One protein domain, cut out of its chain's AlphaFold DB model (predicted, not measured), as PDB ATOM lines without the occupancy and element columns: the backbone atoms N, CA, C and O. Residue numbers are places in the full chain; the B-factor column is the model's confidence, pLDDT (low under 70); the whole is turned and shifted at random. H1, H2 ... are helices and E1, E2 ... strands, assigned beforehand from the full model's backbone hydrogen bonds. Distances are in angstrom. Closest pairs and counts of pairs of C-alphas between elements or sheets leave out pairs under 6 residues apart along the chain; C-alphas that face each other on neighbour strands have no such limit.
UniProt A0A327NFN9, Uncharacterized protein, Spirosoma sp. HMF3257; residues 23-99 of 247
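Overview. This is residues 23 to 99 of the 247 residues of an uncharacterized protein of Spirosoma sp. HMF3257 (UniProt A0A327NFN9). A small antiparallel sheet of four strands, strongly twisted and curled like part of a barrel, has a single helix, H1, that only grazes it with residues 46 to 50. A long loop, residues 69 to 85, reaches out to one end of the rod-shaped whole at Ala 80, and the short strand E5 makes the other end. The printed part has 77 residues, with one named helix and five named strands in the order E1 H1 E2 E3 E4 E5, and its class is mixed, helices and strands. The sheet's order is E1 E4 E3 E2. The whole is loose, with a radius of gyration of the C-alphas of 15.0 A and spans of 50 by 23 by 21 A.

Arrangement. E1, residues 27 to 31, is an edge strand and the antiparallel neighbour of E4, residues 86 to 91, at 156 degrees between directions; N 28 and O 89 are within hydrogen-bond range at 2.8 A. H1, residues 39 to 50, is on the sheet but only grazes it with residues 46 to 50; every O i to N i+4 pair in H1 is within hydrogen-bond range. E2, residues 55 to 59, is the other edge strand and forms a hairpin with E3, residues 62 to 68, antiparallel at 143 degrees, with N 57 and O 64 2.8 A apart. The closest C-alphas of H1 and E3 are those of Leu 50 and Leu 68, 7.6 A apart. E3 and E4 form a hairpin too, antiparallel at 120 degrees, with N 67 and O 90 2.7 A apart. E2, E3 and E4 form a meander, each strand the antiparallel neighbour of the one before. The pairing of E3 is staggered: residues 62 to 66 pair with E2 and residues 66 to 68 with E4. E5, residues 95 to 98, pairs with no named strand and is apart from E4, but its residues 95 to 96 pair antiparallel with residues 23 to 24.

Along the chain. E1 begins at C-alpha 27 (144.744, 156.071, 165.043) and is 13.2 A long. H1, 16.2 A long, ends at C-alpha 50 (145.314, 147.427, 179.011). E2 measures 13.0 A, E3 18.7 A and E4 16.4 A. E5, 9.6 A, ends at C-alpha 98 (130.236, 163.570, 153.047).

Size, cuts and confidence. The C-alphas of Ala 80 and Ser 99, the two farthest apart, are 50.3 A apart. The printed part has no cut. The link from E3 to E4, 17 residues, is long. The mean pLDDT of the printed part is 85.2, and residues 37 to 38, 76 to 79 and 96 to 99 are under 70.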
ATOM      1  N   GLU A  23     136.528 156.600 153.310       70.62
ATOM      2  CA  GLU A  23     136.540 155.904 154.588       70.62
ATOM      3  C   GLU A  23     137.995 155.823 155.049       70.62
ATOM      4  O   GLU A  23     138.884 155.461 154.275       70.62
ATOM      5  N   GLY A  24     138.251 156.212 156.295       75.81
ATOM      6  CA  GLY A  24     139.585 156.200 156.879       75.81
ATOM      7  C   GLY A  24     139.537 155.716 158.318       75.81
ATOM      8  O   GLY A  24     138.583 155.992 159.045       75.81
ATOM      9  N   LYS A  25     140.588 155.006 158.730       85.25
ATOM     10  CA  LYS A  25     140.812 154.653 160.132       85.25
ATOM     11  C   LYS A  25     141.667 155.735 160.775       85.25
ATOM     12  O   LYS A  25     142.743 156.043 160.271       85.25
ATOM     13  N   GLN A  26     141.189 156.304 161.878       88.81
ATOM     14  CA  GLN A  26     141.968 157.241 162.679       88.81
ATOM     15  C   GLN A  26     142.628 156.491 163.835       88.81
ATOM     16  O   GLN A  26     141.947 155.817 164.610       88.81
ATOM     17  N   THR A  27     143.947 156.631 163.949       92.88
ATOM     18  CA  THR A  27     144.744 156.071 165.043       92.88
ATOM     19  C   THR A  27     145.292 157.188 165.923       92.88
ATOM     20  O   THR A  27     145.766 158.206 165.419       92.88
ATOM     21  N   LEU A  28     145.240 156.987 167.234       92.56
ATOM     22  CA  LEU A  28     145.839 157.835 168.254       92.56
ATOM     23  C   LEU A  28     147.010 157.080 168.879       92.56
ATOM     24  O   LEU A  28     146.820 155.984 169.400       92.56
ATOM     25  N   THR A  29     148.199 157.676 168.860       94.62
ATOM     26  CA  THR A  29     149.365 157.137 169.567       94.62
ATOM     27  C   THR A  29     149.658 158.008 170.777       94.62
ATOM     28  O   THR A  29     149.902 159.204 170.631       94.62
ATOM     29  N   VAL A  30     149.630 157.410 171.965       92.69
ATOM     30  CA  VAL A  30     149.926 158.076 173.236       92.69
ATOM     31  C   VAL A  30     151.245 157.538 173.763       92.69
ATOM     32  O   VAL A  30     151.399 156.331 173.911       92.69
ATOM     33  N   SER A  31     152.191 158.431 174.043       92.50
ATOM     34  CA  SER A  31     153.463 158.097 174.683       92.50
ATOM     35  C   SER A  31     153.427 158.576 176.129       92.50
ATOM     36  O   SER A  31     153.103 159.737 176.377       92.50
ATOM     37  N   THR A  32     153.723 157.693 177.079       88.56
ATOM     38  CA  THR A  32     153.626 158.000 178.515       88.56
ATOM     39  C   THR A  32     154.810 158.805 179.047       88.56
ATOM     40  O   THR A  32     154.722 159.361 180.137       88.56
ATOM     41  N   GLY A  33     155.912 158.870 178.294       86.75
ATOM     42  CA  GLY A  33     157.191 159.381 178.789       86.75
ATOM     43  C   GLY A  33     157.852 158.450 179.815       86.75
ATOM     44  O   GLY A  33     157.447 157.291 179.964       86.75
ATOM     45  N   PHE A  34     158.875 158.975 180.494       83.94
ATOM     46  CA  PHE A  34     159.664 158.287 181.519       83.94
ATOM     47  C   PHE A  34     159.081 158.505 182.927       83.94
ATOM     48  O   PHE A  34     158.617 159.604 183.245       83.94
ATOM     49  N   PHE A  35     159.118 157.476 183.779       81.50
ATOM     50  CA  PHE A  35     158.571 157.503 185.140       81.50
ATOM     51  C   PHE A  35     159.700 157.448 186.184       81.50
ATOM     52  O   PHE A  35     160.329 156.412 186.354       81.50
ATOM     53  N   GLU A  36     159.960 158.539 186.917       72.56
ATOM     54  CA  GLU A  36     161.061 158.583 187.910       72.56
ATOM     55  C   GLU A  36     160.620 158.332 189.356       72.56
ATOM     56  O   GLU A  36     161.331 157.723 190.153       72.56
ATOM     57  N   ARG A  37     159.450 158.846 189.734       57.00
ATOM     58  CA  ARG A  37     158.895 158.764 191.090       57.00
ATOM     59  C   ARG A  37     157.482 158.226 190.913       57.00
ATOM     60  O   ARG A  37     156.716 158.846 190.189       57.00
ATOM     61  N   PHE A  38     157.156 157.089 191.529       69.19
ATOM     62  CA  PHE A  38     155.869 156.367 191.399       69.19
ATOM     63  C   PHE A  38     155.696 155.449 190.175       69.19
ATOM     64  O   PHE A  38     154.558 155.137 189.820       69.19
ATOM     65  N   ALA A  39     156.794 154.949 189.594       77.31
ATOM     66  CA  ALA A  39     156.751 154.011 188.467       77.31
ATOM     67  C   ALA A  39     155.800 152.825 188.717       77.31
ATOM     68  O   ALA A  39     154.953 152.548 187.881       77.31
ATOM     69  N   GLU A  40     155.825 152.209 189.902       83.44
ATOM     70  CA  GLU A  40     154.959 151.061 190.222       83.44
ATOM     71  C   GLU A  40     153.451 151.389 190.175       83.44
ATOM     72  O   GLU A  40     152.661 150.638 189.607       83.44
ATOM     73  N   GLN A  41     153.030 152.534 190.726       86.56
ATOM     74  CA  GLN A  41     151.615 152.935 190.710       86.56
ATOM     75  C   GLN A  41     151.158 153.344 189.307       86.56
ATOM     76  O   GLN A  41     150.026 153.062 188.916       86.56
ATOM     77  N   GLN A  42     152.035 154.001 188.548       86.12
ATOM     78  CA  GLN A  42     151.757 154.397 187.170       86.12
ATOM     79  C   GLN A  42     151.682 153.178 186.249       86.12
ATOM     80  O   GLN A  42     150.745 153.091 185.459       86.12
ATOM     81  N   LEU A  43     152.592 152.211 186.402       86.94
ATOM     82  CA  LEU A  43     152.563 150.932 185.688       86.94
ATOM     83  C   LEU A  43     151.269 150.175 185.968       86.94
ATOM     84  O   LEU A  43     150.584 149.791 185.028       86.94
ATOM     85  N   LYS A  44     150.848 150.091 187.234       90.31
ATOM     86  CA  LYS A  44     149.562 149.480 187.580       90.31
ATOM     87  C   LYS A  44     148.377 150.163 186.882       90.31
ATOM     88  O   LYS A  44     147.471 149.485 186.407       90.31
ATOM     89  N   GLY A  45     148.382 151.493 186.783       90.62
ATOM     90  CA  GLY A  45     147.355 152.226 186.033       90.62
ATOM     91  C   GLY A  45     147.381 151.932 184.526       90.62
ATOM     92  O   GLY A  45     146.330 151.876 183.887       90.62
ATOM     93  N   LEU A  46     148.567 151.713 183.954       91.25
ATOM     94  CA  LEU A  46     148.723 151.299 182.560       91.25
ATOM     95  C   LEU A  46     148.253 149.858 182.320       91.25
ATOM     96  O   LEU A  46     147.617 149.600 181.299       91.25
ATOM     97  N   ASP A  47     148.495 148.948 183.261       91.94
ATOM     98  CA  ASP A  47     147.961 147.583 183.226       91.94
ATOM     99  C   ASP A  47     146.433 147.577 183.294       91.94
ATOM    100  O   ASP A  47     145.762 146.894 182.516       91.94
ATOM    101  N   GLU A  48     145.855 148.383 184.187       93.19
ATOM    102  CA  GLU A  48     144.405 148.553 184.283       93.19
ATOM    103  C   GLU A  48     143.815 149.103 182.974       93.19
ATOM    104  O   GLU A  48     142.764 148.636 182.522       93.19
ATOM    105  N   LEU A  49     144.508 150.035 182.308       91.69
ATOM    106  CA  LEU A  49     144.121 150.526 180.983       91.69
ATOM    107  C   LEU A  49     144.160 149.414 179.923       91.69
ATOM    108  O   LEU A  49     143.259 149.342 179.090       91.69
ATOM    109  N   LEU A  50     145.165 148.536 179.959       93.62
ATOM    110  CA  LEU A  50     145.314 147.427 179.011       93.62
ATOM    111  C   LEU A  50     144.215 146.367 179.184       93.62
ATOM    112  O   LEU A  50     143.743 145.780 178.211       93.62
ATOM    113  N   LEU A  51     143.753 146.172 180.420       93.56
ATOM    114  CA  LEU A  51     142.659 145.262 180.769       93.56
ATOM    115  C   LEU A  51     141.261 145.891 180.628       93.56
ATOM    116  O   LEU A  51     140.247 145.206 180.809       93.56
ATOM    117  N   SER A  52     141.175 147.183 180.311       94.69
ATOM    118  CA  SER A  52     139.905 147.899 180.206       94.69
ATOM    119  C   SER A  52     139.128 147.491 178.952       94.69
ATOM    120  O   SER A  52     139.624 147.572 177.833       94.69
ATOM    121  N   GLN A  53     137.861 147.098 179.123       91.44
ATOM    122  CA  GLN A  53     137.004 146.682 178.002       91.44
ATOM    123  C   GLN A  53     136.537 147.853 177.131       91.44
ATOM    124  O   GLN A  53     136.325 147.682 175.934       91.44
ATOM    125  N   ASN A  54     136.339 149.027 177.736       92.88
ATOM    126  CA  ASN A  54     135.833 150.214 177.057       92.88
ATOM    127  C   ASN A  54     136.747 151.399 177.357       92.88
ATOM    128  O   ASN A  54     136.903 151.780 178.517       92.88
ATOM    129  N   ILE A  55     137.308 152.003 176.310       94.00
ATOM    130  CA  ILE A  55     138.155 153.192 176.405       94.00
ATOM    131  C   ILE A  55     137.468 154.327 175.648       94.00
ATOM    132  O   ILE A  55     136.974 154.131 174.538       94.00
ATOM    133  N   TYR A  56     137.429 155.522 176.238       94.88
ATOM    134  CA  TYR A  56     136.801 156.696 175.631       94.88
ATOM    135  C   TYR A  56     137.772 157.875 175.570       94.88
ATOM    136  O   TYR A  56     138.416 158.215 176.558       94.88
ATOM    137  N   LEU A  57     137.829 158.539 174.415       93.50
ATOM    138  CA  LEU A  57     138.477 159.834 174.243       93.50
ATOM    139  C   LEU A  57     137.480 160.945 174.569       93.50
ATOM    140  O   LEU A  57     136.441 161.059 173.914       93.50
ATOM    141  N   LEU A  58     137.808 161.785 175.550       94.38
ATOM    142  CA  LEU A  58     137.049 163.001 175.819       94.38
ATOM    143  C   LEU A  58     137.512 164.106 174.867       94.38
ATOM    144  O   LEU A  58     138.657 164.546 174.907       94.38
ATOM    145  N   SER A  59     136.602 164.558 174.010       91.50
ATOM    146  CA  SER A  59     136.820 165.681 173.099       91.50
ATOM    147  C   SER A  59     135.737 166.740 173.289       91.50
ATOM    148  O   SER A  59     134.706 166.499 173.918       91.50
ATOM    149  N   ASN A  60     135.908 167.903 172.664       92.75
ATOM    150  CA  ASN A  60     134.852 168.915 172.575       92.75
ATOM    151  C   ASN A  60     133.575 168.417 171.862       92.75
ATOM    152  O   ASN A  60     132.532 169.052 171.981       92.75
ATOM    153  N   LYS A  61     133.638 167.290 171.138       84.69
ATOM    154  CA  LYS A  61     132.490 166.640 170.483       84.69
ATOM    155  C   LYS A  61     131.819 165.571 171.355       84.69
ATOM    156  O   LYS A  61     130.879 164.926 170.898       84.69
ATOM    157  N   GLY A  62     132.291 165.373 172.586       92.88
ATOM    158  CA  GLY A  62     131.819 164.344 173.509       92.88
ATOM    159  C   GLY A  62     132.781 163.163 173.637       92.88
ATOM    160  O   GLY A  62     133.974 163.274 173.341       92.88
ATOM    161  N   HIS A  63     132.240 162.038 174.111       93.00
ATOM    162  CA  HIS A  63     132.977 160.802 174.368       93.00
ATOM    163  C   HIS A  63     133.037 159.963 173.094       93.00
ATOM    164  O   HIS A  63     132.003 159.562 172.558       93.00
ATOM    165  N   GLN A  64     134.243 159.684 172.615       93.12
ATOM    166  CA  GLN A  64     134.462 158.867 171.428       93.12
ATOM    167  C   GLN A  64     135.067 157.525 171.833       93.12
ATOM    168  O   GLN A  64     136.121 157.492 172.459       93.12
ATOM    169  N   ALA A  65     134.402 156.423 171.489       94.62
ATOM    170  CA  ALA A  65     134.904 155.088 171.799       94.62
ATOM    171  C   ALA A  65     136.198 154.796 171.024       94.62
ATOM    172  O   ALA A  65     136.277 155.015 169.807       94.62
ATOM    173  N   LEU A  66     137.194 154.294 171.745       94.88
ATOM    174  CA  LEU A  66     138.475 153.847 171.234       94.88
ATOM    175  C   LEU A  66     138.609 152.332 171.413       94.88
ATOM    176  O   LEU A  66     138.189 151.767 172.419       94.88
ATOM    177  N   GLU A  67     139.230 151.697 170.434       95.00
ATOM    178  CA  GLU A  67     139.671 150.310 170.448       95.00
ATOM    179  C   GLU A  67     141.182 150.291 170.699       95.00
ATOM    180  O   GLU A  67     141.943 150.957 169.992       95.00
ATOM    181  N   LEU A  68     141.632 149.564 171.721       95.31
ATOM    182  CA  LEU A  68     143.056 149.435 172.019       95.31
ATOM    183  C   LEU A  68     143.699 148.453 171.034       95.31
ATOM    184  O   LEU A  68     143.293 147.297 170.961       95.31
ATOM    185  N   LEU A  69     144.709 148.902 170.286       95.12
ATOM    186  CA  LEU A  69     145.469 148.037 169.376       95.12
ATOM    187  C   LEU A  69     146.703 147.426 170.048       95.12
ATOM    188  O   LEU A  69     147.179 146.372 169.629       95.12
ATOM    189  N   THR A  70     147.243 148.081 171.076       93.50
ATOM    190  CA  THR A  70     148.389 147.577 171.841       93.50
ATOM    191  C   THR A  70     147.966 146.414 172.735       93.50
ATOM    192  O   THR A  70     147.080 146.563 173.567       93.50
ATOM    193  N   THR A  71     148.622 145.261 172.594       91.44
ATOM    194  CA  THR A  71     148.253 144.027 173.313       91.44
ATOM    195  C   THR A  71     149.116 143.722 174.533       91.44
ATOM    196  O   THR A  71     148.780 142.817 175.288       91.44
ATOM    197  N   ALA A  72     150.249 144.405 174.701       88.56
ATOM    198  CA  ALA A  72     151.174 144.174 175.807       88.56
ATOM    199  C   ALA A  72     152.005 145.428 176.097       88.56
ATOM    200  O   ALA A  72     152.293 146.209 175.185       88.56
ATOM    201  N   ILE A  73     152.416 145.577 177.355       85.88
ATOM    202  CA  ILE A  73     153.415 146.544 177.811       85.88
ATOM    203  C   ILE A  73     154.562 145.800 178.498       85.88
ATOM    204  O   ILE A  73     154.411 144.653 178.910       85.88
ATOM    205  N   VAL A  74     155.740 146.420 178.532       81.94
ATOM    206  CA  VAL A  74     156.923 145.850 179.186       81.94
ATOM    207  C   VAL A  74     157.006 146.419 180.601       81.94
ATOM    208  O   VAL A  74     157.309 147.603 180.769       81.94
ATOM    209  N   ASP A  75     156.733 145.584 181.601       73.31
ATOM    210  CA  ASP A  75     156.631 146.018 183.005       73.31
ATOM    211  C   ASP A  75     157.983 146.071 183.719       73.31
ATOM    212  O   ASP A  75     158.198 146.919 184.576       73.31
ATOM    213  N   ALA A  76     158.903 145.165 183.369       62.22
ATOM    214  CA  ALA A  76     160.064 144.844 184.205       62.22
ATOM    215  C   ALA A  76     161.418 145.359 183.682       62.22
ATOM    216  O   ALA A  76     162.409 145.297 184.408       62.22
ATOM    217  N   GLU A  77     161.488 145.864 182.449       62.47
ATOM    218  CA  GLU A  77     162.735 146.370 181.861       62.47
ATOM    219  C   GLU A  77     162.765 147.902 181.851       62.47
ATOM    220  O   GLU A  77     162.788 148.535 180.798       62.47
ATOM    221  N   ASP A  78     162.824 148.518 183.035       63.19
ATOM    222  CA  ASP A  78     163.294 149.906 183.173       63.19
ATOM    223  C   ASP A  78     164.834 149.936 183.042       63.19
ATOM    224  O   ASP A  78     165.570 150.345 183.941       63.19
ATOM    225  N   GLY A  79     165.352 149.419 181.922       67.19
ATOM    226  CA  GLY A  79     166.751 149.609 181.550       67.19
ATOM    227  C   GLY A  79     167.037 151.097 181.326       67.19
ATOM    228  O   GLY A  79     166.128 151.867 181.023       67.19
ATOM    229  N   ALA A  80     168.306 151.508 181.424       71.50
ATOM    230  CA  ALA A  80     168.716 152.908 181.229       71.50
ATOM    231  C   ALA A  80     168.291 153.507 179.866       71.50
ATOM    232  O   ALA A  80     168.276 154.727 179.713       71.50
ATOM    233  N   ASP A  81     167.914 152.658 178.905       76.06
ATOM    234  CA  ASP A  81     167.504 153.033 177.552       76.06
ATOM    235  C   ASP A  81     165.979 153.191 177.374       76.06
ATOM    236  O   ASP A  81     165.522 153.557 176.286       76.06
ATOM    237  N   LEU A  82     165.156 152.921 178.398       79.75
ATOM    238  CA  LEU A  82     163.703 153.035 178.263       79.75
ATOM    239  C   LEU A  82     163.247 154.500 178.349       79.75
ATOM    240  O   LEU A  82     163.107 155.069 179.427       79.75
ATOM    241  N   ILE A  83     162.954 155.100 177.194       80.00
ATOM    242  CA  ILE A  83     162.543 156.513 177.099       80.00
ATOM    243  C   ILE A  83     161.036 156.693 177.342       80.00
ATOM    244  O   ILE A  83     160.619 157.664 177.975       80.00
ATOM    245  N   ALA A  84     160.202 155.794 176.809       87.31
ATOM    246  CA  ALA A  84     158.750 155.856 176.960       87.31
ATOM    247  C   ALA A  84     158.059 154.543 176.577       87.31
ATOM    248  O   ALA A  84     158.568 153.770 175.764       87.31
ATOM    249  N   ARG A  85     156.843 154.349 177.094       88.06
ATOM    250  CA  ARG A  85     155.905 153.313 176.644       88.06
ATOM    251  C   ARG A  85     154.848 153.957 175.747       88.06
ATOM    252  O   ARG A  85     154.383 155.062 176.027       88.06
ATOM    253  N   SER A  86     154.480 153.288 174.657       91.44
ATOM    254  CA  SER A  86     153.522 153.817 173.679       91.44
ATOM    255  C   SER A  86     152.294 152.928 173.532       91.44
ATOM    256  O   SER A  86     152.425 151.727 173.304       91.44
ATOM    257  N   PHE A  87     151.114 153.541 173.558       93.62
ATOM    258  CA  PHE A  87     149.836 152.903 173.266       93.62
ATOM    259  C   PHE A  87     149.306 153.399 171.935       93.62
ATOM    260  O   PHE A  87     149.306 154.601 171.667       93.62
ATOM    261  N   THR A  88     148.809 152.484 171.117       95.69
ATOM    262  CA  THR A  88     148.092 152.813 169.893       95.69
ATOM    263  C   THR A  88     146.633 152.440 170.078       95.69
ATOM    264  O   THR A  88     146.299 151.303 170.407       95.69
ATOM    265  N   LEU A  89     145.758 153.413 169.860       95.94
ATOM    266  CA  LEU A  89     144.315 153.257 169.915       95.94
ATOM    267  C   LEU A  89     143.722 153.596 168.551       95.94
ATOM    268  O   LEU A  89     144.206 154.490 167.859       95.94
ATOM    269  N   GLN A  90     142.659 152.908 168.159       94.62
ATOM    270  CA  GLN A  90     141.893 153.197 166.956       94.62
ATOM    271  C   GLN A  90     140.526 153.746 167.350       94.62
ATOM    272  O   GLN A  90     139.873 153.232 168.248       94.62
ATOM    273  N   VAL A  91     140.050 154.779 166.667       93.75
ATOM    274  CA  VAL A  91     138.664 155.227 166.836       93.75
ATOM    275  C   VAL A  91     137.716 154.138 166.313       93.75
ATOM    276  O   VAL A  91     137.825 153.733 165.155       93.75
ATOM    277  N   ALA A  92     136.776 153.682 167.148       89.19
ATOM    278  CA  ALA A  92     135.862 152.586 166.803       89.19
ATOM    279  C   ALA A  92     134.795 152.994 165.770       89.19
ATOM    280  O   ALA A  92     134.332 152.175 164.977       89.19
ATOM    281  N   ALA A  93     134.393 154.269 165.768       84.50
ATOM    282  CA  ALA A  93     133.418 154.785 164.817       84.50
ATOM    283  C   ALA A  93     134.090 155.138 163.476       84.50
ATOM    284  O   ALA A  93     135.036 155.932 163.471       84.50
ATOM    285  N   PRO A  94     133.594 154.627 162.333       75.25
ATOM    286  CA  PRO A  94     134.084 155.066 161.036       75.25
ATOM    287  C   PRO A  94     133.758 156.550 160.845       75.25
ATOM    288  O   PRO A  94     132.617 156.986 161.021       75.25
ATOM    289  N   ILE A  95     134.767 157.341 160.483       71.44
ATOM    290  CA  ILE A  95     134.563 158.744 160.125       71.44
ATOM    291  C   ILE A  95     134.062 158.770 158.686       71.44
ATOM    292  O   ILE A  95     134.820 158.546 157.743       71.44
ATOM    293  N   LEU A  96     132.769 159.038 158.526       68.75
ATOM    294  CA  LEU A  96     132.148 159.221 157.221       68.75
ATOM    295  C   LEU A  96     132.181 160.710 156.883       68.75
ATOM    296  O   LEU A  96     131.428 161.503 157.448       68.75
ATOM    297  N   ASN A  97     133.054 161.097 155.955       66.81
ATOM    298  CA  ASN A  97     133.023 162.437 155.386       66.81
ATOM    299  C   ASN A  97     132.104 162.440 154.164       66.81
ATOM    300  O   ASN A  97     132.314 161.688 153.210       66.81
ATOM    301  N   TYR A  98     131.095 163.308 154.193       62.59
ATOM    302  CA  TYR A  98     130.236 163.570 153.047       62.59
ATOM    303  C   TYR A  98     130.733 164.823 152.335       62.59
ATOM    304  O   TYR A  98     130.898 165.880 152.942       62.59
ATOM    305  N   SER A  99     130.979 164.704 151.036       61.59
ATOM    306  CA  SER A  99     131.264 165.859 150.192       61.59
ATOM    307  C   SER A  99     129.964 166.630 149.941       61.59
ATOM    308  O   SER A  99     129.026 166.069 149.380       61.59
TER     309      SER A  99